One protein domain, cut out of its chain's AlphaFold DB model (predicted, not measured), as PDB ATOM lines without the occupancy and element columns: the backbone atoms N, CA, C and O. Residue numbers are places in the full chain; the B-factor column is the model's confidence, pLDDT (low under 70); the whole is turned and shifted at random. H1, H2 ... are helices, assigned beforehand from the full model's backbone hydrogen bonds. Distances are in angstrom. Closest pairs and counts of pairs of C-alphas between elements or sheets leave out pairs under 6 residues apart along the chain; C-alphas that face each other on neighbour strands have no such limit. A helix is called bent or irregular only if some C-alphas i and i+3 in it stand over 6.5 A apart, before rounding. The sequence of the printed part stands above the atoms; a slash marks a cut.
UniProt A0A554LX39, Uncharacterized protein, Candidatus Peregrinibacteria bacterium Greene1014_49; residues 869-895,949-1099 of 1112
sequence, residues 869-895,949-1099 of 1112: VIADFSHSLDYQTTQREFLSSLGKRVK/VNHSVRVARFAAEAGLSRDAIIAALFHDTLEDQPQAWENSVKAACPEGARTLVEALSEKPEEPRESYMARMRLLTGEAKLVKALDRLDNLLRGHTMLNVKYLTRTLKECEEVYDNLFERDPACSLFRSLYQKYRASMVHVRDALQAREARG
ATOM      1  N   VAL A 869     110.946 202.697 228.418       37.91
ATOM      2  CA  VAL A 869     109.771 202.533 227.527       37.91
ATOM      3  C   VAL A 869     110.017 203.219 226.181       37.91
ATOM      4  O   VAL A 869     109.555 202.749 225.146       37.91
ATOM      5  N   ILE A 870     110.790 204.307 226.183       39.97
ATOM      6  CA  ILE A 870     111.178 205.044 224.975       39.97
ATOM      7  C   ILE A 870     112.211 204.245 224.166       39.97
ATOM      8  O   ILE A 870     112.149 204.234 222.932       39.97
ATOM      9  N   ALA A 871     113.122 203.540 224.843       42.62
ATOM     10  CA  ALA A 871     114.073 202.630 224.209       42.62
ATOM     11  C   ALA A 871     113.360 201.439 223.542       42.62
ATOM     12  O   ALA A 871     113.548 201.222 222.344       42.62
ATOM     13  N   ASP A 872     112.471 200.742 224.260       43.03
ATOM     14  CA  ASP A 872     111.662 199.640 223.708       43.03
ATOM     15  C   ASP A 872     110.813 200.096 222.509       43.03
ATOM     16  O   ASP A 872     110.733 199.415 221.483       43.03
ATOM     17  N   PHE A 873     110.214 201.288 222.605       40.50
ATOM     18  CA  PHE A 873     109.429 201.877 221.524       40.50
ATOM     19  C   PHE A 873     110.285 202.145 220.278       40.50
ATOM     20  O   PHE A 873     109.891 201.762 219.176       40.50
ATOM     21  N   SER A 874     111.479 202.721 220.449       39.75
ATOM     22  CA  SER A 874     112.423 203.008 219.358       39.75
ATOM     23  C   SER A 874     112.910 201.735 218.655       39.75
ATOM     24  O   SER A 874     113.003 201.708 217.430       39.75
ATOM     25  N   HIS A 875     113.144 200.653 219.404       44.50
ATOM     26  CA  HIS A 875     113.486 199.341 218.843       44.50
ATOM     27  C   HIS A 875     112.329 198.707 218.045       44.50
ATOM     28  O   HIS A 875     112.566 198.013 217.059       44.50
ATOM     29  N   SER A 876     111.072 198.981 218.417       42.28
ATOM     30  CA  SER A 876     109.868 198.405 217.788       42.28
ATOM     31  C   SER A 876     109.476 199.011 216.423       42.28
ATOM     32  O   SER A 876     108.617 198.463 215.715       42.28
ATOM     33  N   LEU A 877     110.093 200.141 216.059       38.53
ATOM     34  CA  LEU A 877     109.867 200.893 214.819       38.53
ATOM     35  C   LEU A 877     110.651 200.328 213.619       38.53
ATOM     36  O   LEU A 877     110.237 200.532 212.478       38.53
ATOM     37  N   ASP A 878     111.738 199.583 213.852       45.69
ATOM     38  CA  ASP A 878     112.572 198.999 212.795       45.69
ATOM     39  C   ASP A 878     112.164 197.546 212.476       45.69
ATOM     40  O   ASP A 878     112.467 196.596 213.212       45.69
ATOM     41  N   TYR A 879     111.478 197.370 211.343       45.62
ATOM     42  CA  TYR A 879     111.013 196.069 210.844       45.62
ATOM     43  C   TYR A 879     112.160 195.077 210.606       45.62
ATOM     44  O   TYR A 879     112.049 193.909 210.980       45.62
ATOM     45  N   GLN A 880     113.289 195.528 210.043       42.91
ATOM     46  CA  GLN A 880     114.408 194.639 209.705       42.91
ATOM     47  C   GLN A 880     115.139 194.135 210.950       42.91
ATOM     48  O   GLN A 880     115.658 193.014 210.960       42.91
ATOM     49  N   THR A 881     115.182 194.952 212.001       48.12
ATOM     50  CA  THR A 881     115.738 194.563 213.302       48.12
ATOM     51  C   THR A 881     114.794 193.598 214.022       48.12
ATOM     52  O   THR A 881     115.224 192.525 214.448       48.12
ATOM     53  N   THR A 882     113.488 193.887 214.027       48.47
ATOM     54  CA  THR A 882     112.457 193.011 214.616       48.47
ATOM     55  C   THR A 882     112.435 191.619 213.961       48.47
ATOM     56  O   THR A 882     112.352 190.603 214.655       48.47
ATOM     57  N   GLN A 883     112.577 191.548 212.633       47.78
ATOM     58  CA  GLN A 883     112.615 190.294 211.873       47.78
ATOM     59  C   GLN A 883     113.888 189.475 212.146       47.78
ATOM     60  O   GLN A 883     113.809 188.262 212.351       47.78
ATOM     61  N   ARG A 884     115.068 190.117 212.189       49.94
ATOM     62  CA  ARG A 884     116.344 189.440 212.498       49.94
ATOM     63  C   ARG A 884     116.352 188.836 213.899       49.94
ATOM     64  O   ARG A 884     116.815 187.710 214.080       49.94
ATOM     65  N   GLU A 885     115.833 189.562 214.881       52.66
ATOM     66  CA  GLU A 885     115.752 189.080 216.260       52.66
ATOM     67  C   GLU A 885     114.765 187.919 216.413       52.66
ATOM     68  O   GLU A 885     115.078 186.950 217.104       52.66
ATOM     69  N   PHE A 886     113.616 187.972 215.730       49.41
ATOM     70  CA  PHE A 886     112.645 186.874 215.699       49.41
ATOM     71  C   PHE A 886     113.243 185.589 215.109       49.41
ATOM     72  O   PHE A 886     113.136 184.518 215.705       49.41
ATOM     73  N   LEU A 887     113.949 185.693 213.979       48.75
ATOM     74  CA  LEU A 887     114.636 184.551 213.363       48.75
ATOM     75  C   LEU A 887     115.746 183.982 214.266       48.75
ATOM     76  O   LEU A 887     115.965 182.771 214.299       48.75
ATOM     77  N   SER A 888     116.417 184.846 215.034       48.75
ATOM     78  CA  SER A 888     117.453 184.465 216.003       48.75
ATOM     79  C   SER A 888     116.883 183.770 217.251       48.75
ATOM     80  O   SER A 888     117.486 182.821 217.766       48.75
ATOM     81  N   SER A 889     115.710 184.194 217.736       50.50
ATOM     82  CA  SER A 889     115.073 183.633 218.936       50.50
ATOM     83  C   SER A 889     114.351 182.307 218.673       50.50
ATOM     84  O   SER A 889     114.339 181.433 219.548       50.50
ATOM     85  N   LEU A 890     113.846 182.103 217.451       47.53
ATOM     86  CA  LEU A 890     113.111 180.899 217.052       47.53
ATOM     87  C   LEU A 890     113.920 179.602 217.191       47.53
ATOM     88  O   LEU A 890     113.381 178.552 217.533       47.53
ATOM     89  N   GLY A 891     115.231 179.670 216.950       41.81
ATOM     90  CA  GLY A 891     116.107 178.499 216.944       41.81
ATOM     91  C   GLY A 891     116.388 177.888 218.321       41.81
ATOM     92  O   GLY A 891     116.936 176.790 218.379       41.81
ATOM     93  N   LYS A 892     116.053 178.572 219.427       43.12
ATOM     94  CA  LYS A 892     116.530 178.195 220.772       43.12
ATOM     95  C   LYS A 892     115.456 177.716 221.753       43.12
ATOM     96  O   LYS A 892     115.838 177.237 222.818       43.12
ATOM     97  N   ARG A 893     114.152 177.878 221.479       49.81
ATOM     98  CA  ARG A 893     113.124 177.800 222.549       49.81
ATOM     99  C   ARG A 893     111.792 177.115 222.210       49.81
ATOM    100  O   ARG A 893     110.885 177.154 223.036       49.81
ATOM    101  N   VAL A 894     111.664 176.431 221.072       46.28
ATOM    102  CA  VAL A 894     110.462 175.619 220.796       46.28
ATOM    103  C   VAL A 894     110.406 174.432 221.766       46.28
ATOM    104  O   VAL A 894     111.343 173.634 221.850       46.28
ATOM    105  N   LYS A 895     109.305 174.300 222.515       39.47
ATOM    106  CA  LYS A 895     109.050 173.142 223.382       39.47
ATOM    107  C   LYS A 895     108.833 171.899 222.503       39.47
ATOM    108  O   LYS A 895     107.823 171.820 221.814       39.47
ATOM    109  N   VAL A 949     102.330 194.972 210.067       49.53
ATOM    110  CA  VAL A 949     103.121 193.728 210.042       49.53
ATOM    111  C   VAL A 949     104.052 193.545 211.253       49.53
ATOM    112  O   VAL A 949     104.270 192.413 211.683       49.53
ATOM    113  N   ASN A 950     104.561 194.623 211.871       61.34
ATOM    114  CA  ASN A 950     105.410 194.497 213.064       61.34
ATOM    115  C   ASN A 950     104.627 193.945 214.269       61.34
ATOM    116  O   ASN A 950     105.233 193.344 215.151       61.34
ATOM    117  N   HIS A 951     103.306 194.156 214.320       69.25
ATOM    118  CA  HIS A 951     102.446 193.657 215.397       69.25
ATOM    119  C   HIS A 951     102.426 192.128 215.400       69.25
ATOM    120  O   HIS A 951     102.913 191.514 216.346       69.25
ATOM    121  N   SER A 952     101.982 191.511 214.305       69.81
ATOM    122  CA  SER A 952     101.850 190.056 214.208       69.81
ATOM    123  C   SER A 952     103.175 189.318 214.428       69.81
ATOM    124  O   SER A 952     103.215 188.290 215.106       69.81
ATOM    125  N   VAL A 953     104.290 189.870 213.931       65.38
ATOM    126  CA  VAL A 953     105.632 189.303 214.159       65.38
ATOM    127  C   VAL A 953     106.046 189.384 215.633       65.38
ATOM    128  O   VAL A 953     106.614 188.428 216.161       65.38
ATOM    129  N   ARG A 954     105.746 190.483 216.339       70.81
ATOM    130  CA  ARG A 954     106.048 190.604 217.776       70.81
ATOM    131  C   ARG A 954     105.159 189.716 218.637       70.81
ATOM    132  O   ARG A 954     105.671 189.083 219.555       70.81
ATOM    133  N   VAL A 955     103.871 189.600 218.322       76.94
ATOM    134  CA  VAL A 955     102.967 188.687 219.042       76.94
ATOM    135  C   VAL A 955     103.427 187.235 218.864       76.94
ATOM    136  O   VAL A 955     103.512 186.495 219.844       76.94
ATOM    137  N   ALA A 956     103.842 186.842 217.653       71.25
ATOM    138  CA  ALA A 956     104.434 185.527 217.396       71.25
ATOM    139  C   ALA A 956     105.759 185.311 218.150       71.25
ATOM    140  O   ALA A 956     106.009 184.225 218.680       71.25
ATOM    141  N   ARG A 957     106.598 186.348 218.261       72.38
ATOM    142  CA  ARG A 957     107.814 186.314 219.086       72.38
ATOM    143  C   ARG A 957     107.485 186.093 220.559       72.38
ATOM    144  O   ARG A 957     108.088 185.221 221.180       72.38
ATOM    145  N   PHE A 958     106.529 186.839 221.109       77.44
ATOM    146  CA  PHE A 958     106.107 186.667 222.496       77.44
ATOM    147  C   PHE A 958     105.551 185.261 222.742       77.44
ATOM    148  O   PHE A 958     105.845 184.661 223.774       77.44
ATOM    149  N   ALA A 959     104.813 184.699 221.778       76.88
ATOM    150  CA  ALA A 959     104.302 183.333 221.855       76.88
ATOM    151  C   ALA A 959     105.444 182.303 221.898       76.88
ATOM    152  O   ALA A 959     105.421 181.377 222.711       76.88
ATOM    153  N   ALA A 960     106.482 182.496 221.081       66.06
ATOM    154  CA  ALA A 960     107.670 181.645 221.093       66.06
ATOM    155  C   ALA A 960     108.462 181.770 222.408       66.06
ATOM    156  O   ALA A 960     108.920 180.772 222.962       66.06
ATOM    157  N   GLU A 961     108.602 182.983 222.939       67.50
ATOM    158  CA  GLU A 961     109.291 183.257 224.206       67.50
ATOM    159  C   GLU A 961     108.533 182.719 225.431       67.50
ATOM    160  O   GLU A 961     109.173 182.234 226.367       67.50
ATOM    161  N   ALA A 962     107.194 182.725 225.400       73.06
ATOM    162  CA  ALA A 962     106.330 182.055 226.380       73.06
ATOM    163  C   ALA A 962     106.404 180.517 226.302       73.06
ATOM    164  O   ALA A 962     105.868 179.826 227.170       73.06
ATOM    165  N   GLY A 963     107.060 179.966 225.274       71.38
ATOM    166  CA  GLY A 963     107.167 178.526 225.053       71.38
ATOM    167  C   GLY A 963     105.843 177.881 224.641       71.38
ATOM    168  O   GLY A 963     105.594 176.737 225.031       71.38
ATOM    169  N   LEU A 964     104.998 178.611 223.900       81.62
ATOM    170  CA  LEU A 964     103.762 178.073 223.325       81.62
ATOM    171  C   LEU A 964     104.060 177.097 222.177       81.62
ATOM    172  O   LEU A 964     105.175 177.039 221.648       81.62
ATOM    173  N   SER A 965     103.056 176.305 221.806       79.50
ATOM    174  CA  SER A 965     103.148 175.331 220.726       79.50
ATOM    175  C   SER A 965     103.406 175.987 219.369       79.50
ATOM    176  O   SER A 965     103.159 177.177 219.146       79.50
ATOM    177  N   ARG A 966     103.861 175.167 218.416       71.50
ATOM    178  CA  ARG A 966     104.012 175.562 217.011       71.50
ATOM    179  C   ARG A 966     102.728 176.186 216.455       71.50
ATOM    180  O   ARG A 966     102.798 177.220 215.794       71.50
ATOM    181  N   ASP A 967     101.583 175.574 216.735       77.94
ATOM    182  CA  ASP A 967     100.296 176.028 216.213       77.94
ATOM    183  C   ASP A 967      99.891 177.378 216.810       77.94
ATOM    184  O   ASP A 967      99.375 178.229 216.092       77.94
ATOM    185  N   ALA A 968     100.213 177.628 218.081       80.50
ATOM    186  CA  ALA A 968      99.984 178.914 218.732       80.50
ATOM    187  C   ALA A 968     100.899 180.032 218.212       80.50
ATOM    188  O   ALA A 968     100.451 181.168 218.076       80.50
ATOM    189  N   ILE A 969     102.158 179.728 217.880       74.88
ATOM    190  CA  ILE A 969     103.085 180.699 217.270       74.88
ATOM    191  C   ILE A 969     102.605 181.086 215.864       74.88
ATOM    192  O   ILE A 969     102.603 182.264 215.513       74.88
ATOM    193  N   ILE A 970     102.163 180.105 215.070       70.06
ATOM    194  CA  ILE A 970     101.590 180.354 213.741       70.06
ATOM    195  C   ILE A 970     100.279 181.137 213.873       70.06
ATOM    196  O   ILE A 970     100.076 182.116 213.160       70.06
ATOM    197  N   ALA A 971      99.412 180.760 214.815       80.69
ATOM    198  CA  ALA A 971      98.173 181.482 215.066       80.69
ATOM    199  C   ALA A 971      98.428 182.931 215.494       80.69
ATOM    200  O   ALA A 971      97.759 183.829 215.005       80.69
ATOM    201  N   ALA A 972      99.440 183.187 216.325       80.38
ATOM    202  CA  ALA A 972      99.866 184.533 216.695       80.38
ATOM    203  C   ALA A 972     100.334 185.374 215.493       80.38
ATOM    204  O   ALA A 972     100.090 186.577 215.464       80.38
ATOM    205  N   LEU A 973     100.950 184.761 214.477       74.00
ATOM    206  CA  LEU A 973     101.350 185.461 213.253       74.00
ATOM    207  C   LEU A 973     100.148 185.845 212.370       74.00
ATOM    208  O   LEU A 973     100.203 186.854 211.675       74.00
ATOM    209  N   PHE A 974      99.063 185.066 212.407       76.62
ATOM    210  CA  PHE A 974      97.907 185.250 211.519       76.62
ATOM    211  C   PHE A 974      96.605 185.654 212.228       76.62
ATOM    212  O   PHE A 974      95.565 185.718 211.576       76.62
ATOM    213  N   HIS A 975      96.634 185.942 213.532       82.69
ATOM    214  CA  HIS A 975      95.424 186.132 214.346       82.69
ATOM    215  C   HIS A 975      94.481 187.235 213.829       82.69
ATOM    216  O   HIS A 975      93.265 187.060 213.882       82.69
ATOM    217  N   ASP A 976      95.039 188.305 213.255       77.81
ATOM    218  CA  ASP A 976      94.285 189.411 212.648       77.81
ATOM    219  C   ASP A 976      94.018 189.219 211.144       77.81
ATOM    220  O   ASP A 976      93.225 189.940 210.545       77.81
ATOM    221  N   THR A 977      94.653 188.239 210.488       68.38
ATOM    222  CA  THR A 977      94.577 188.079 209.021       68.38
ATOM    223  C   THR A 977      93.166 187.742 208.547       68.38
ATOM    224  O   THR A 977      92.724 188.270 207.529       68.38
ATOM    225  N   LEU A 978      92.445 186.894 209.282       75.94
ATOM    226  CA  LEU A 978      91.057 186.554 208.966       75.94
ATOM    227  C   LEU A 978      90.112 187.759 209.146       75.94
ATOM    228  O   LEU A 978      89.171 187.908 208.368       75.94
ATOM    229  N   GLU A 979      90.371 188.630 210.128       69.44
ATOM    230  CA  GLU A 979      89.568 189.838 210.371       69.44
ATOM    231  C   GLU A 979      89.828 190.917 209.309       69.44
ATOM    232  O   GLU A 979      88.893 191.484 208.738       69.44
ATOM    233  N   ASP A 980      91.104 191.186 209.032       68.12
ATOM    234  CA  ASP A 980      91.530 192.310 208.202       68.12
ATOM    235  C   ASP A 980      91.531 191.993 206.703       68.12
ATOM    236  O   ASP A 980      91.335 192.895 205.884       68.12
ATOM    237  N   GLN A 981      91.802 190.739 206.331       63.47
ATOM    238  CA  GLN A 981      91.973 190.285 204.946       63.47
ATOM    239  C   GLN A 981      91.319 188.907 204.720       63.47
ATOM    240  O   GLN A 981      92.000 187.934 204.374       63.47
ATOM    241  N   PRO A 982      89.981 188.801 204.849       69.38
ATOM    242  CA  PRO A 982      89.274 187.526 204.735       69.38
ATOM    243  C   PRO A 982      89.503 186.827 203.384       69.38
ATOM    244  O   PRO A 982      89.552 185.599 203.330       69.38
ATOM    245  N   GLN A 983      89.712 187.574 202.290       64.31
ATOM    246  CA  GLN A 983      90.053 186.978 200.991       64.31
ATOM    247  C   GLN A 983      91.470 186.386 200.956       64.31
ATOM    248  O   GLN A 983      91.657 185.310 200.395       64.31
ATOM    249  N   ALA A 984      92.470 187.052 201.545       56.31
ATOM    250  CA  ALA A 984      93.837 186.521 201.603       56.31
ATOM    251  C   ALA A 984      93.916 185.283 202.507       56.31
ATOM    252  O   ALA A 984      94.627 184.321 202.196       56.31
ATOM    253  N   TRP A 985      93.128 185.288 203.591       68.50
ATOM    254  CA  TRP A 985      92.946 184.123 204.445       68.50
ATOM    255  C   TRP A 985      92.446 182.919 203.644       68.50
ATOM    256  O   TRP A 985      93.144 181.909 203.582       68.50
ATOM    257  N   GLU A 986      91.297 183.034 202.974       73.50
ATOM    258  CA  GLU A 986      90.698 181.908 202.243       73.50
ATOM    259  C   GLU A 986      91.534 181.456 201.033       73.50
ATOM    260  O   GLU A 986      91.660 180.258 200.787       73.50
ATOM    261  N   ASN A 987      92.149 182.386 200.296       58.22
ATOM    262  CA  ASN A 987      92.816 182.064 199.030       58.22
ATOM    263  C   ASN A 987      94.225 181.483 199.185       58.22
ATOM    264  O   ASN A 987      94.726 180.848 198.255       58.22
ATOM    265  N   SER A 988      94.924 181.762 200.288       54.69
ATOM    266  CA  SER A 988      96.366 181.475 200.369       54.69
ATOM    267  C   SER A 988      96.826 181.046 201.755       54.69
ATOM    268  O   SER A 988      97.512 180.033 201.884       54.69
ATOM    269  N   VAL A 989      96.435 181.771 202.806       59.31
ATOM    270  CA  VAL A 989      96.972 181.530 204.158       59.31
ATOM    271  C   VAL A 989      96.357 180.282 204.790       59.31
ATOM    272  O   VAL A 989      97.074 179.451 205.345       59.31
ATOM    273  N   LYS A 990      95.042 180.091 204.647       69.88
ATOM    274  CA  LYS A 990      94.326 178.936 205.197       69.88
ATOM    275  C   LYS A 990      94.911 177.634 204.667       69.88
ATOM    276  O   LYS A 990      95.247 176.768 205.464       69.88
ATOM    277  N   ALA A 991      95.139 177.516 203.358       63.09
ATOM    278  CA  ALA A 991      95.723 176.317 202.751       63.09
ATOM    279  C   ALA A 991      97.121 175.973 203.306       63.09
ATOM    280  O   ALA A 991      97.413 174.795 203.506       63.09
ATOM    281  N   ALA A 992      97.942 176.982 203.617       53.53
ATOM    282  CA  ALA A 992      99.306 176.813 204.125       53.53
ATOM    283  C   ALA A 992      99.399 176.587 205.651       53.53
ATOM    284  O   ALA A 992     100.397 176.053 206.137       53.53
ATOM    285  N   CYS A 993      98.380 176.974 206.426       61.59
ATOM    286  CA  CYS A 993      98.375 176.817 207.884       61.59
ATOM    287  C   CYS A 993      98.066 175.372 208.328       61.59
ATOM    288  O   CYS A 993      97.137 174.767 207.793       61.59
ATOM    289  N   PRO A 994      98.760 174.824 209.346       72.69
ATOM    290  CA  PRO A 994      98.354 173.584 210.008       72.69
ATOM    291  C   PRO A 994      96.953 173.684 210.624       72.69
ATOM    292  O   PRO A 994      96.542 174.753 211.073       72.69
ATOM    293  N   GLU A 995      96.237 172.562 210.704       79.88
ATOM    294  CA  GLU A 995      94.842 172.523 211.174       79.88
ATOM    295  C   GLU A 995      94.660 173.072 212.602       79.88
ATOM    296  O   GLU A 995      93.718 173.820 212.877       79.88
ATOM    297  N   GLY A 996      95.603 172.772 213.502       78.00
ATOM    298  CA  GLY A 996      95.596 173.317 214.861       78.00
ATOM    299  C   GLY A 996      95.762 174.839 214.881       78.00
ATOM    300  O   GLY A 996      95.039 175.529 215.598       78.00
ATOM    301  N   ALA A 997      96.631 175.389 214.027       79.06
ATOM    302  CA  ALA A 997      96.809 176.834 213.895       79.06
ATOM    303  C   ALA A 997      95.565 177.519 213.302       79.06
ATOM    304  O   ALA A 997      95.169 178.577 213.788       79.06
ATOM    305  N   ARG A 998      94.905 176.907 212.306       82.00
ATOM    306  CA  ARG A 998      93.639 177.415 211.736       82.00
ATOM    307  C   ARG A 998      92.557 177.538 212.802       82.00
ATOM    308  O   ARG A 998      91.954 178.598 212.937       82.00
ATOM    309  N   THR A 999      92.382 176.482 213.597       88.25
ATOM    310  CA  THR A 999      91.400 176.436 214.691       88.25
ATOM    311  C   THR A 999      91.641 177.563 215.699       88.25
ATOM    312  O   THR A 999      90.700 178.208 216.161       88.25
ATOM    313  N   LEU A1000      92.909 177.833 216.028       87.31
ATOM    314  CA  LEU A1000      93.281 178.917 216.934       87.31
ATOM    315  C   LEU A1000      93.003 180.299 216.327       87.31
ATOM    316  O   LEU A1000      92.440 181.139 217.021       87.31
ATOM    317  N   VAL A1001      93.337 180.539 215.053       85.00
ATOM    318  CA  VAL A1001      93.036 181.819 214.378       85.00
ATOM    319  C   VAL A1001      91.528 182.066 214.343       85.00
ATOM    320  O   VAL A1001      91.071 183.111 214.791       85.00
ATOM    321  N   GLU A1002      90.732 181.081 213.924       86.88
ATOM    322  CA  GLU A1002      89.268 181.198 213.886       86.88
ATOM    323  C   GLU A1002      88.656 181.447 215.276       86.88
ATOM    324  O   GLU A1002      87.667 182.174 215.411       86.88
ATOM    325  N   ALA A1003      89.252 180.876 216.328       87.62
ATOM    326  CA  ALA A1003      88.840 181.125 217.706       87.62
ATOM    327  C   ALA A1003      89.185 182.545 218.189       87.62
ATOM    328  O   ALA A1003      88.477 183.071 219.053       87.62
ATOM    329  N   LEU A1004      90.244 183.160 217.657       86.81
ATOM    330  CA  LEU A1004      90.718 184.497 218.022       86.81
ATOM    331  C   LEU A1004      89.975 185.613 217.280       86.81
ATOM    332  O   LEU A1004      89.763 186.679 217.864       86.81
ATOM    333  N   SER A1005      89.553 185.355 216.040       85.44
ATOM    334  CA  SER A1005      89.012 186.387 215.159       85.44
ATOM    335  C   SER A1005      87.597 186.857 215.536       85.44
ATOM    336  O   SER A1005      86.726 186.063 215.915       85.44
ATOM    337  N   GLU A1006      87.344 188.161 215.435       80.88
ATOM    338  CA  GLU A1006      86.037 188.815 215.531       80.88
ATOM    339  C   GLU A1006      85.201 188.509 214.281       80.88
ATOM    340  O   GLU A1006      85.649 188.658 213.143       80.88
ATOM    341  N   LYS A1007      83.962 188.046 214.483       77.62
ATOM    342  CA  LYS A1007      83.068 187.726 213.365       77.62
ATOM    343  C   LYS A1007      82.330 188.995 212.920       77.62
ATOM    344  O   LYS A1007      81.816 189.702 213.784       77.62
ATOM    345  N   PRO A1008      82.173 189.260 211.607       68.50
ATOM    346  CA  PRO A1008      81.571 190.505 211.107       68.50
ATOM    347  C   PRO A1008      80.164 190.834 211.635       68.50
ATOM    348  O   PRO A1008      79.780 192.002 211.653       68.50
ATOM    349  N   GLU A1009      79.396 189.819 212.041       75.12
ATOM    350  CA  GLU A1009      78.021 189.946 212.549       75.12
ATOM    351  C   GLU A1009      77.913 189.791 214.077       75.12
ATOM    352  O   GLU A1009      76.814 189.841 214.626       75.12
ATOM    353  N   GLU A1010      79.026 189.588 214.786       80.31
ATOM    354  CA  GLU A1010      79.021 189.373 216.234       80.31
ATOM    355  C   GLU A1010      78.993 190.717 216.981       80.31
ATOM    356  O   GLU A1010      79.905 191.533 216.830       80.31
ATOM    357  N   PRO A1011      77.978 190.980 217.826       82.00
ATOM    358  CA  PRO A1011      77.986 192.157 218.683       82.00
ATOM    359  C   PRO A1011      79.198 192.138 219.614       82.00
ATOM    360  O   PRO A1011      79.558 191.099 220.170       82.00
ATOM    361  N   ARG A1012      79.785 193.310 219.869       75.50
ATOM    362  CA  ARG A1012      81.001 193.442 220.690       75.50
ATOM    363  C   ARG A1012      80.878 192.791 222.073       75.50
ATOM    364  O   ARG A1012      81.852 192.247 222.585       75.50
ATOM    365  N   GLU A1013      79.696 192.833 222.686       79.38
ATOM    366  CA  GLU A1013      79.439 192.177 223.975       79.38
ATOM    367  C   GLU A1013      79.540 190.650 223.882       79.38
ATOM    368  O   GLU A1013      80.156 190.023 224.746       79.38
ATOM    369  N   SER A1014      79.005 190.062 222.809       81.00
ATOM    370  CA  SER A1014      79.097 188.630 222.510       81.00
ATOM    371  C   SER A1014      80.538 188.214 222.210       81.00
ATOM    372  O   SER A1014      81.007 187.225 222.775       81.00
ATOM    373  N   TYR A1015      81.274 189.031 221.449       81.94
ATOM    374  CA  TYR A1015      82.709 188.839 221.225       81.94
ATOM    375  C   TYR A1015      83.480 188.817 222.548       81.94
ATOM    376  O   TYR A1015      84.210 187.872 222.842       81.94
ATOM    377  N   MET A1016      83.268 189.816 223.411       80.00
ATOM    378  CA  MET A1016      83.942 189.881 224.709       80.00
ATOM    379  C   MET A1016      83.544 188.724 225.633       80.00
ATOM    380  O   MET A1016      84.381 188.229 226.388       80.00
ATOM    381  N   ALA A1017      82.295 188.252 225.587       83.25
ATOM    382  CA  ALA A1017      81.874 187.058 226.319       83.25
ATOM    383  C   ALA A1017      82.626 185.804 225.839       83.25
ATOM    384  O   ALA A1017      83.123 185.041 226.666       83.25
ATOM    385  N   ARG A1018      82.800 185.638 224.522       86.38
ATOM    386  CA  ARG A1018      83.597 184.552 223.937       86.38
ATOM    387  C   ARG A1018      85.071 184.647 224.321       86.38
ATOM    388  O   ARG A1018      85.645 183.650 224.748       86.38
ATOM    389  N   MET A1019      85.661 185.843 224.267       83.81
ATOM    390  CA  MET A1019      87.052 186.071 224.683       83.81
ATOM    391  C   MET A1019      87.292 185.702 226.155       83.81
ATOM    392  O   MET A1019      88.322 185.116 226.483       83.81
ATOM    393  N   ARG A1020      86.328 185.973 227.050       81.81
ATOM    394  CA  ARG A1020      86.412 185.570 228.471       81.81
ATOM    395  C   ARG A1020      86.432 184.048 228.647       81.81
ATOM    396  O   ARG A1020      87.126 183.551 229.540       81.81
ATOM    397  N   LEU A1021      85.699 183.335 227.792       83.25
ATOM    398  CA  LEU A1021      85.567 181.876 227.796       83.25
ATOM    399  C   LEU A1021      86.695 181.148 227.054       83.25
ATOM    400  O   LEU A1021      86.769 179.925 227.155       83.25
ATOM    401  N   LEU A1022      87.581 181.860 226.346       85.19
ATOM    402  CA  LEU A1022      88.763 181.241 225.748       85.19
ATOM    403  C   LEU A1022      89.605 180.547 226.825       85.19
ATOM    404  O   LEU A1022      89.786 181.054 227.941       85.19
ATOM    405  N   THR A1023      90.149 179.390 226.459       84.06
ATOM    406  CA  THR A1023      91.034 178.561 227.280       84.06
ATOM    407  C   THR A1023      92.261 178.143 226.469       84.06
ATOM    408  O   THR A1023      92.312 178.322 225.250       84.06
ATOM    409  N   GLY A1024      93.279 177.621 227.156       88.00
ATOM    410  CA  GLY A1024      94.502 177.137 226.517       88.00
ATOM    411  C   GLY A1024      95.261 178.226 225.753       88.00
ATOM    412  O   GLY A1024      95.251 179.401 226.125       88.00
ATOM    413  N   GLU A1025      95.926 177.828 224.672       89.25
ATOM    414  CA  GLU A1025      96.855 178.697 223.945       89.25
ATOM    415  C   GLU A1025      96.170 179.840 223.190       89.25
ATOM    416  O   GLU A1025      96.772 180.899 223.050       89.25
ATOM    417  N   ALA A1026      94.894 179.705 222.806       88.69
ATOM    418  CA  ALA A1026      94.126 180.816 222.231       88.69
ATOM    419  C   ALA A1026      94.022 181.991 223.219       88.69
ATOM    420  O   ALA A1026      94.244 183.145 222.861       88.69
ATOM    421  N   LYS A1027      93.755 181.710 224.501       89.88
ATOM    422  CA  LYS A1027      93.694 182.762 225.524       89.88
ATOM    423  C   LYS A1027      95.049 183.449 225.710       89.88
ATOM    424  O   LYS A1027      95.103 184.666 225.868       89.88
ATOM    425  N   LEU A1028      96.131 182.671 225.664       90.19
ATOM    426  CA  LEU A1028      97.497 183.173 225.813       90.19
ATOM    427  C   LEU A1028      97.908 184.039 224.619       90.19
ATOM    428  O   LEU A1028      98.394 185.144 224.824       90.19
ATOM    429  N   VAL A1029      97.630 183.611 223.384       89.00
ATOM    430  CA  VAL A1029      97.885 184.424 222.184       89.00
ATOM    431  C   VAL A1029      97.121 185.748 222.255       89.00
ATOM    432  O   VAL A1029      97.716 186.799 222.028       89.00
ATOM    433  N   LYS A1030      95.847 185.741 222.673       90.06
ATOM    434  CA  LYS A1030      95.074 186.986 222.822       90.06
ATOM    435  C   LYS A1030      95.626 187.911 223.911       90.06
ATOM    436  O   LYS A1030      95.545 189.134 223.798       90.06
ATOM    437  N   ALA A1031      96.211 187.344 224.963       89.00
ATOM    438  CA  ALA A1031      96.888 188.115 226.001       89.00
ATOM    439  C   ALA A1031      98.151 188.805 225.473       89.00
ATOM    440  O   ALA A1031      98.412 189.956 225.813       89.00
ATOM    441  N   LEU A1032      98.915 188.120 224.624       88.81
ATOM    442  CA  LEU A1032     100.124 188.660 224.005       88.81
ATOM    443  C   LEU A1032      99.810 189.714 222.933       88.81
ATOM    444  O   LEU A1032     100.489 190.736 222.878       88.81
ATOM    445  N   ASP A1033      98.737 189.525 222.159       88.62
ATOM    446  CA  ASP A1033      98.139 190.574 221.316       88.62
ATOM    447  C   ASP A1033      97.806 191.809 222.173       88.62
ATOM    448  O   ASP A1033      98.228 192.935 221.890       88.62
ATOM    449  N   ARG A1034      97.141 191.605 223.318       88.25
ATOM    450  CA  ARG A1034      96.829 192.708 224.233       88.25
ATOM    451  C   ARG A1034      98.070 193.418 224.771       88.25
ATOM    452  O   ARG A1034      98.049 194.643 224.890       88.25
ATOM    453  N   LEU A1035      99.132 192.683 225.092       83.88
ATOM    454  CA  LEU A1035     100.403 193.256 225.530       83.88
ATOM    455  C   LEU A1035     101.005 194.181 224.460       83.88
ATOM    456  O   LEU A1035     101.417 195.294 224.787       83.88
ATOM    457  N   ASP A1036     100.998 193.772 223.188       79.56
ATOM    458  CA  ASP A1036     101.484 194.622 222.091       79.56
ATOM    459  C   ASP A1036     100.565 195.831 221.845       79.56
ATOM    460  O   ASP A1036     101.029 196.947 221.603       79.56
ATOM    461  N   ASN A1037      99.251 195.654 221.996       79.69
ATOM    462  CA  ASN A1037      98.295 196.760 221.948       79.69
ATOM    463  C   ASN A1037      98.531 197.790 223.059       79.69
ATOM    464  O   ASN A1037      98.346 198.991 222.834       79.69
ATOM    465  N   LEU A1038      98.967 197.346 224.243       74.06
ATOM    466  CA  LEU A1038      99.343 198.248 225.326       74.06
ATOM    467  C   LEU A1038     100.582 199.079 224.972       74.06
ATOM    468  O   LEU A1038     100.573 200.291 225.176       74.06
ATOM    469  N   LEU A1039     101.594 198.460 224.359       69.62
ATOM    470  CA  LEU A1039     102.760 199.168 223.825       69.62
ATOM    471  C   LEU A1039     102.348 200.218 222.775       69.62
ATOM    472  O   LEU A1039     102.812 201.359 222.808       69.62
ATOM    473  N   ARG A1040     101.427 199.870 221.865       63.78
ATOM    474  CA  ARG A1040     100.928 200.792 220.828       63.78
ATOM    475  C   ARG A1040     100.103 201.944 221.386       63.78
ATOM    476  O   ARG A1040     100.135 203.035 220.815       63.78
ATOM    477  N   GLY A1041      99.354 201.755 222.470       59.25
ATOM    478  CA  GLY A1041      98.441 202.794 222.948       59.25
ATOM    479  C   GLY A1041      99.128 204.076 223.439       59.25
ATOM    480  O   GLY A1041      98.470 205.107 223.482       59.25
ATOM    481  N   HIS A1042     100.449 204.089 223.666       54.00
ATOM    482  CA  HIS A1042     101.213 205.334 223.874       54.00
ATOM    483  C   HIS A1042     101.153 206.308 222.688       54.00
ATOM    484  O   HIS A1042     101.349 207.507 222.857       54.00
ATOM    485  N   THR A1043     100.850 205.800 221.493       49.12
ATOM    486  CA  THR A1043     100.727 206.584 220.256       49.12
ATOM    487  C   THR A1043      99.285 206.973 219.930       49.12
ATOM    488  O   THR A1043      99.038 207.783 219.036       49.12
ATOM    489  N   MET A1044      98.316 206.406 220.655       58.12
ATOM    490  CA  MET A1044      96.893 206.598 220.403       58.12
ATOM    491  C   MET A1044      96.374 207.788 221.210       58.12
ATOM    492  O   MET A1044      96.012 207.655 222.377       58.12
ATOM    493  N   LEU A1045      96.259 208.951 220.568       60.94
ATOM    494  CA  LEU A1045      95.696 210.173 221.166       60.94
ATOM    495  C   LEU A1045      94.155 210.145 221.185       60.94
ATOM    496  O   LEU A1045      93.491 211.078 220.740       60.94
ATOM    497  N   ASN A1046      93.570 209.038 221.644       68.19
ATOM    498  CA  ASN A1046      92.124 208.845 221.694       68.19
ATOM    499  C   ASN A1046      91.707 208.313 223.067       68.19
ATOM    500  O   ASN A1046      91.801 207.117 223.350       68.19
ATOM    501  N   VAL A1047      91.178 209.208 223.902       72.62
ATOM    502  CA  VAL A1047      90.748 208.903 225.274       72.62
ATOM    503  C   VAL A1047      89.746 207.748 225.330       72.62
ATOM    504  O   VAL A1047      89.857 206.882 226.199       72.62
ATOM    505  N   LYS A1048      88.781 207.683 224.402       75.62
ATOM    506  CA  LYS A1048      87.787 206.594 224.368       75.62
ATOM    507  C   LYS A1048      88.443 205.239 224.103       75.62
ATOM    508  O   LYS A1048      88.101 204.260 224.764       75.62
ATOM    509  N   TYR A1049      89.394 205.184 223.171       76.88
ATOM    510  CA  TYR A1049      90.144 203.966 222.865       76.88
ATOM    511  C   TYR A1049      90.981 203.496 224.062       76.88
ATOM    512  O   TYR A1049      90.909 202.323 224.432       76.88
ATOM    513  N   LEU A1050      91.733 204.408 224.690       76.19
ATOM    514  CA  LEU A1050      92.585 204.097 225.845       76.19
ATOM    515  C   LEU A1050      91.757 203.620 227.040       76.19
ATOM    516  O   LEU A1050      92.072 202.607 227.658       76.19
ATOM    517  N   THR A1051      90.650 204.309 227.322       83.94
ATOM    518  CA  THR A1051      89.739 203.960 228.422       83.94
ATOM    519  C   THR A1051      89.137 202.571 228.219       83.94
ATOM    520  O   THR A1051      89.135 201.759 229.141       83.94
ATOM    521  N   ARG A1052      88.679 202.266 226.997       83.50
ATOM    522  CA  ARG A1052      88.165 200.938 226.639       83.50
ATOM    523  C   ARG A1052      89.231 199.855 226.799       83.50
ATOM    524  O   ARG A1052      88.959 198.826 227.400       83.50
ATOM    525  N   THR A1053      90.431 200.097 226.281       82.25
ATOM    526  CA  THR A1053      91.546 199.138 226.324       82.25
ATOM    527  C   THR A1053      91.943 198.804 227.759       82.25
ATOM    528  O   THR A1053      92.080 197.633 228.093       82.25
ATOM    529  N   LEU A1054      92.050 199.816 228.624       86.62
ATOM    530  CA  LEU A1054      92.370 199.632 230.041       86.62
ATOM    531  C   LEU A1054      91.271 198.877 230.802       86.62
ATOM    532  O   LEU A1054      91.586 198.055 231.656       86.62
ATOM    533  N   LYS A1055      89.999 199.102 230.455       87.06
ATOM    534  CA  LYS A1055      88.877 198.339 231.019       87.06
ATOM    535  C   LYS A1055      88.921 196.865 230.596       87.06
ATOM    536  O   LYS A1055      88.729 195.980 231.420       87.06
ATOM    537  N   GLU A1056      89.222 196.588 229.326       84.56
ATOM    538  CA  GLU A1056      89.402 195.213 228.838       84.56
ATOM    539  C   GLU A1056      90.584 194.513 229.542       84.56
ATOM    540  O   GLU A1056      90.479 193.335 229.884       84.56
ATOM    541  N   CYS A1057      91.681 195.238 229.804       88.12
ATOM    542  CA  CYS A1057      92.811 194.779 230.621       88.12
ATOM    543  C   CYS A1057      92.383 194.347 232.025       88.12
ATOM    544  O   CYS A1057      92.660 193.215 232.416       88.12
ATOM    545  N   GLU A1058      91.655 195.211 232.731       87.69
ATOM    546  CA  GLU A1058      91.140 194.943 234.077       87.69
ATOM    547  C   GLU A1058      90.231 193.711 234.134       87.69
ATOM    548  O   GLU A1058      90.395 192.845 234.992       87.69
ATOM    549  N   GLU A1059      89.299 193.593 233.190       82.81
ATOM    550  CA  GLU A1059      88.300 192.524 233.213       82.81
ATOM    551  C   GLU A1059      88.853 191.147 232.820       82.81
ATOM    552  O   GLU A1059      88.330 190.127 233.275       82.81
ATOM    553  N   VAL A1060      89.856 191.091 231.936       79.69
ATOM    554  CA  VAL A1060      90.250 189.839 231.262       79.69
ATOM    555  C   VAL A1060      91.721 189.482 231.461       79.69
ATOM    556  O   VAL A1060      92.036 188.310 231.673       79.69
ATOM    557  N   TYR A1061      92.628 190.455 231.384       87.12
ATOM    558  CA  TYR A1061      94.056 190.180 231.189       87.12
ATOM    559  C   TYR A1061      94.897 190.361 232.454       87.12
ATOM    560  O   TYR A1061      95.874 189.634 232.618       87.12
ATOM    561  N   ASP A1062      94.506 191.239 233.381       88.00
ATOM    562  CA  ASP A1062      95.250 191.486 234.626       88.00
ATOM    563  C   ASP A1062      95.452 190.185 235.422       88.00
ATOM    564  O   ASP A1062      96.583 189.776 235.686       88.00
ATOM    565  N   ASN A1063      94.366 189.445 235.678       84.56
ATOM    566  CA  ASN A1063      94.428 188.144 236.357       84.56
ATOM    567  C   ASN A1063      95.264 187.100 235.597       84.56
ATOM    568  O   ASN A1063      95.889 186.237 236.215       84.56
ATOM    569  N   LEU A1064      95.260 187.149 234.262       85.44
ATOM    570  CA  LEU A1064      95.973 186.190 233.422       85.44
ATOM    571  C   LEU A1064      97.489 186.413 233.508       85.44
ATOM    572  O   LEU A1064      98.225 185.471 233.795       85.44
ATOM    573  N   PHE A1065      97.952 187.659 233.365       87.81
ATOM    574  CA  PHE A1065      99.372 188.000 233.515       87.81
ATOM    575  C   PHE A1065      99.886 187.795 234.949       87.81
ATOM    576  O   PHE A1065     101.061 187.466 235.152       87.81
ATOM    577  N   GLU A1066      99.023 187.932 235.956       85.06
ATOM    578  CA  GLU A1066      99.369 187.698 237.361       85.06
ATOM    579  C   GLU A1066      99.480 186.223 237.753       85.06
ATOM    580  O   GLU A1066     100.275 185.891 238.636       85.06
ATOM    581  N   ARG A1067      98.702 185.328 237.137       80.88
ATOM    582  CA  ARG A1067      98.555 183.948 237.633       80.88
ATOM    583  C   ARG A1067      99.057 182.877 236.676       80.88
ATOM    584  O   ARG A1067      99.468 181.821 237.151       80.88
ATOM    585  N   ASP A1068      99.056 183.127 235.370       83.31
ATOM    586  CA  ASP A1068      99.448 182.120 234.387       83.31
ATOM    587  C   ASP A1068     100.983 182.011 234.260       83.31
ATOM    588  O   ASP A1068     101.655 183.021 234.005       83.31
ATOM    589  N   PRO A1069     101.573 180.808 234.423       80.19
ATOM    590  CA  PRO A1069     103.013 180.605 234.285       80.19
ATOM    591  C   PRO A1069     103.578 181.020 232.922       80.19
ATOM    592  O   PRO A1069     104.700 181.526 232.873       80.19
ATOM    593  N   ALA A1070     102.824 180.861 231.829       75.31
ATOM    594  CA  ALA A1070     103.277 181.224 230.483       75.31
ATOM    595  C   ALA A1070     103.396 182.747 230.303       75.31
ATOM    596  O   ALA A1070     104.229 183.227 229.538       75.31
ATOM    597  N   CYS A1071     102.618 183.516 231.066       80.62
ATOM    598  CA  CYS A1071     102.674 184.975 231.074       80.62
ATOM    599  C   CYS A1071     103.695 185.543 232.076       80.62
ATOM    600  O   CYS A1071     103.940 186.751 232.072       80.62
ATOM    601  N   SER A1072     104.303 184.709 232.929       78.56
ATOM    602  CA  SER A1072     105.201 185.176 233.998       78.56
ATOM    603  C   SER A1072     106.384 186.003 233.481       78.56
ATOM    604  O   SER A1072     106.722 187.020 234.088       78.56
ATOM    605  N   LEU A1073     106.942 185.625 232.323       76.94
ATOM    606  CA  LEU A1073     108.044 186.329 231.654       76.94
ATOM    607  C   LEU A1073     107.693 187.783 231.294       76.94
ATOM    608  O   LEU A1073     108.557 188.654 231.330       76.94
ATOM    609  N   PHE A1074     106.425 188.049 230.980       81.06
ATOM    610  CA  PHE A1074     105.947 189.343 230.491       81.06
ATOM    611  C   PHE A1074     105.230 190.171 231.556       81.06
ATOM    612  O   PHE A1074     104.785 191.279 231.270       81.06
ATOM    613  N   ARG A1075     105.103 189.665 232.788       83.00
ATOM    614  CA  ARG A1075     104.331 190.321 233.854       83.00
ATOM    615  C   ARG A1075     104.817 191.739 234.150       83.00
ATOM    616  O   ARG A1075     104.006 192.657 234.214       83.00
ATOM    617  N   SER A1076     106.128 191.917 234.311       73.50
ATOM    618  CA  SER A1076     106.732 193.230 234.575       73.50
ATOM    619  C   SER A1076     106.506 194.197 233.410       73.50
ATOM    620  O   SER A1076     106.160 195.357 233.623       73.50
ATOM    621  N   LEU A1077     106.636 193.697 232.179       75.00
ATOM    622  CA  LEU A1077     106.436 194.465 230.956       75.00
ATOM    623  C   LEU A1077     104.978 194.920 230.807       75.00
ATOM    624  O   LEU A1077     104.709 196.101 230.597       75.00
ATOM    625  N   TYR A1078     104.035 193.999 231.008       83.75
ATOM    626  CA  TYR A1078     102.599 194.267 230.997       83.75
ATOM    627  C   TYR A1078     102.214 195.338 232.023       83.75
ATOM    628  O   TYR A1078     101.564 196.323 231.676       83.75
ATOM    629  N   GLN A1079     102.659 195.184 233.275       83.69
ATOM    630  CA  GLN A1079     102.390 196.149 234.344       83.69
ATOM    631  C   GLN A1079     102.923 197.543 233.992       83.69
ATOM    632  O   GLN A1079     102.223 198.538 234.188       83.69
ATOM    633  N   LYS A1080     104.126 197.614 233.410       74.19
ATOM    634  CA  LYS A1080     104.759 198.865 232.984       74.19
ATOM    635  C   LYS A1080     103.974 199.567 231.874       74.19
ATOM    636  O   LYS A1080     103.643 200.744 232.017       74.19
ATOM    637  N   TYR A1081     103.637 198.858 230.796       77.88
ATOM    638  CA  TYR A1081     102.898 199.438 229.666       77.88
ATOM    639  C   TYR A1081     101.475 199.834 230.061       77.88
ATOM    640  O   TYR A1081     101.016 200.929 229.732       77.88
ATOM    641  N   ARG A1082     100.801 199.007 230.865       83.06
ATOM    642  CA  ARG A1082      99.484 199.328 231.427       83.06
ATOM    643  C   ARG A1082      99.538 200.596 232.282       83.06
ATOM    644  O   ARG A1082      98.713 201.488 232.091       83.06
ATOM    645  N   ALA A1083     100.513 200.709 233.187       78.19
ATOM    646  CA  ALA A1083     100.684 201.892 234.028       78.19
ATOM    647  C   ALA A1083     100.964 203.144 233.190       78.19
ATOM    648  O   ALA A1083     100.348 204.185 233.409       78.19
ATOM    649  N   SER A1084     101.842 203.060 232.193       67.12
ATOM    650  CA  SER A1084     102.127 204.212 231.341       67.12
ATOM    651  C   SER A1084     100.919 204.606 230.475       67.12
ATOM    652  O   SER A1084     100.694 205.796 230.262       67.12
ATOM    653  N   MET A1085     100.082 203.661 230.036       76.19
ATOM    654  CA  MET A1085      98.861 203.976 229.286       76.19
ATOM    655  C   MET A1085      97.821 204.705 230.143       76.19
ATOM    656  O   MET A1085      97.148 205.610 229.644       76.19
ATOM    657  N   VAL A1086      97.713 204.353 231.430       80.69
ATOM    658  CA  VAL A1086      96.906 205.101 232.409       80.69
ATOM    659  C   VAL A1086      97.365 206.560 232.464       80.69
ATOM    660  O   VAL A1086      96.541 207.453 232.290       80.69
ATOM    661  N   HIS A1087      98.675 206.807 232.576       73.12
ATOM    662  CA  HIS A1087      99.226 208.168 232.603       73.12
ATOM    663  C   HIS A1087      98.900 208.959 231.327       73.12
ATOM    664  O   HIS A1087      98.468 210.107 231.412       73.12
ATOM    665  N   VAL A1088      99.052 208.348 230.144       65.75
ATOM    666  CA  VAL A1088      98.729 209.001 228.861       65.75
ATOM    667  C   VAL A1088      97.241 209.342 228.775       65.75
ATOM    668  O   VAL A1088      96.889 210.462 228.401       65.75
ATOM    669  N   ARG A1089      96.353 208.410 229.145       82.56
ATOM    670  CA  ARG A1089      94.905 208.652 229.176       82.56
ATOM    671  C   ARG A1089      94.561 209.813 230.106       82.56
ATOM    672  O   ARG A1089      93.822 210.701 229.690       82.56
ATOM    673  N   ASP A1090      95.088 209.806 231.325       79.38
ATOM    674  CA  ASP A1090      94.763 210.803 232.349       79.38
ATOM    675  C   ASP A1090      95.271 212.193 231.941       79.38
ATOM    676  O   ASP A1090      94.556 213.188 232.082       79.38
ATOM    677  N   ALA A1091      96.461 212.270 231.334       67.69
ATOM    678  CA  ALA A1091      96.992 213.509 230.774       67.69
ATOM    679  C   ALA A1091      96.121 214.053 229.627       67.69
ATOM    680  O   ALA A1091      95.847 215.253 229.576       67.69
ATOM    681  N   LEU A1092      95.653 213.187 228.722       67.06
ATOM    682  CA  LEU A1092      94.760 213.581 227.628       67.06
ATOM    683  C   LEU A1092      93.388 214.029 228.145       67.06
ATOM    684  O   LEU A1092      92.887 215.059 227.704       67.06
ATOM    685  N   GLN A1093      92.818 213.322 229.122       76.56
ATOM    686  CA  GLN A1093      91.567 213.714 229.781       76.56
ATOM    687  C   GLN A1093      91.688 215.073 230.473       76.56
ATOM    688  O   GLN A1093      90.795 215.910 230.349       76.56
ATOM    689  N   ALA A1094      92.810 215.332 231.151       70.69
ATOM    690  CA  ALA A1094      93.073 216.626 231.771       70.69
ATOM    691  C   ALA A1094      93.178 217.763 230.738       70.69
ATOM    692  O   ALA A1094      92.760 218.884 231.021       70.69
ATOM    693  N   ARG A1095      93.707 217.495 229.535       64.56
ATOM    694  CA  ARG A1095      93.765 218.478 228.436       64.56
ATOM    695  C   ARG A1095      92.409 218.712 227.778       64.56
ATOM    696  O   ARG A1095      92.053 219.866 227.553       64.56
ATOM    697  N   GLU A1096      91.636 217.653 227.532       69.69
ATOM    698  CA  GLU A1096      90.255 217.769 227.043       69.69
ATOM    699  C   GLU A1096      89.402 218.595 228.018       69.69
ATOM    700  O   GLU A1096      88.667 219.484 227.591       69.69
ATOM    701  N   ALA A1097      89.574 218.391 229.329       70.06
ATOM    702  CA  ALA A1097      88.913 219.183 230.366       70.06
ATOM    703  C   ALA A1097      89.333 220.668 230.377       70.06
ATOM    704  O   ALA A1097      88.554 221.516 230.807       70.06
ATOM    705  N   ARG A1098      90.535 220.999 229.880       67.62
ATOM    706  CA  ARG A1098      91.027 222.379 229.708       67.62
ATOM    707  C   ARG A1098      90.609 223.030 228.380       67.62
ATOM    708  O   ARG A1098      90.930 224.193 228.158       67.62
ATOM    709  N   GLY A1099      89.893 222.320 227.505       46.22
ATOM    710  CA  GLY A1099      89.417 222.852 226.221       46.22
ATOM    711  C   GLY A1099      90.484 222.957 225.123       46.22
ATOM    712  O   GLY A1099      90.225 223.535 224.068       46.22
TER     713      GLY A1099
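AT A GLANCE: This is residues 869 to 895 and 949 to 1099 of the 1112 residues of an uncharacterized protein of Candidatus Peregrinibacteria bacterium Greene1014_49 (UniProt A0A554LX39). One helix, H9, runs through the core; the hairpin of H3 and H4, with H7 beside H4, packs on part of it, and H10 and H11 form an up-and-down bundle of three with it, each running against the one before. H2 packs on H3 away from H9, while H6 and the last residues of H11 lie at opposite ends of the longest axis. The printed part has 178 residues with eleven named helices, H1 to H11 in chain order, and no named strand: all helix. It is compact, with a radius of gyration of the C-alphas of 16.6 A and spans of 53 by 39 by 32 A.

IN THESE COORDINATES: H1, residues 869 to 876, begins at C-alpha (109.771, 202.533, 227.527). H2 is residues 879 to 893, 21.8 A long. H3 is residues 949 to 961, H4 966 to 974, H5 977 to 980, H6 982 to 992, H7 995 to 1004 and H8 1012 to 1021. H9, residues 1024 to 1041, is 26.2 A long and begins at C-alpha (94.502, 177.137, 226.517). H10, residues 1047 to 1067, is 28.9 A long, with a kink of 49 degrees near residue 1060. H11, residues 1069 to 1097, is 41.3 A long, with a kink of 54 degrees near residue 1076, and ends at C-alpha (88.913, 219.183, 230.366). H6, H10 and H11 are irregular: C-alphas 987 and 990 are 7.1 A apart, 1059 and 1062 7.2 A, 1073 and 1076 7.6 A.

HOW THE PARTS SIT: H9 is the hub, touching five helices. The closest C-alphas are those of Ala 1031 and Tyr 1061 for H10, 6.3 A, and of Leu 1038 and Tyr 1081 for H11, 5.7 A. H10 and H11, a hairpin, touch at a shallow tilt of 22 degrees, closest at C-alphas 1065 and 1071, 5.1 A. With residues 1028 to 1036 alone H9 touches H3, closest at C-alphas 1033 and 955, 5.7 A; with 1025 to 1033 alone it touches H4, closest at 1029 and 972, 5.8 A; with 1025 to 1030 alone it touches H7, closest at 1026 and 1000, 5.7 A. H4 touches H7, closest at C-alphas 967 and 997, 4.3 A. H3 and H4 are a hairpin, closest at C-alphas 952 and 973, 4.7 A. H2 touches H3, the same way at a shallow tilt of 19 degrees, closest at C-alphas 886 and 957, 5.9 A. H1 and H2 touch only at the corner, and only just, with 3 pairs of C-alphas within 8 A, closest at 876 and 882, 6.8 A. H5 and H6 touch only at the corner, closest at C-alphas 978 and 985, 5.5 A. H8 is close to H10 but not clearly touching, at C-alphas 1020 and 1060, 6.4 A. Helix packing is mostly crossed, but only just, with 3 of 9 pairs at a shallow tilt. Every O i to N i+4 pair is within hydrogen-bond range in H1, H3, H4, H7, H8 and H9, against 8 of 11 in H2, 4 of 7 in H6, 14 of 17 in H10 and 21 of 25 in H11; H5 is too short for such a pair.

THE WHOLE: The C-alphas of Ala 991 and Arg 1098 are the two farthest apart, 53.6 A. Residues 896 to 948 are not printed, and C-alphas 895 and 949 stand 25.2 A apart across this cut. Of the links printed whole, H7 to H8 is short and the others are tight. The mean pLDDT of the printed part is 71.5; 66 residues are under 70, among them 869 to 895, 987 to 993 and 1039 to 1046.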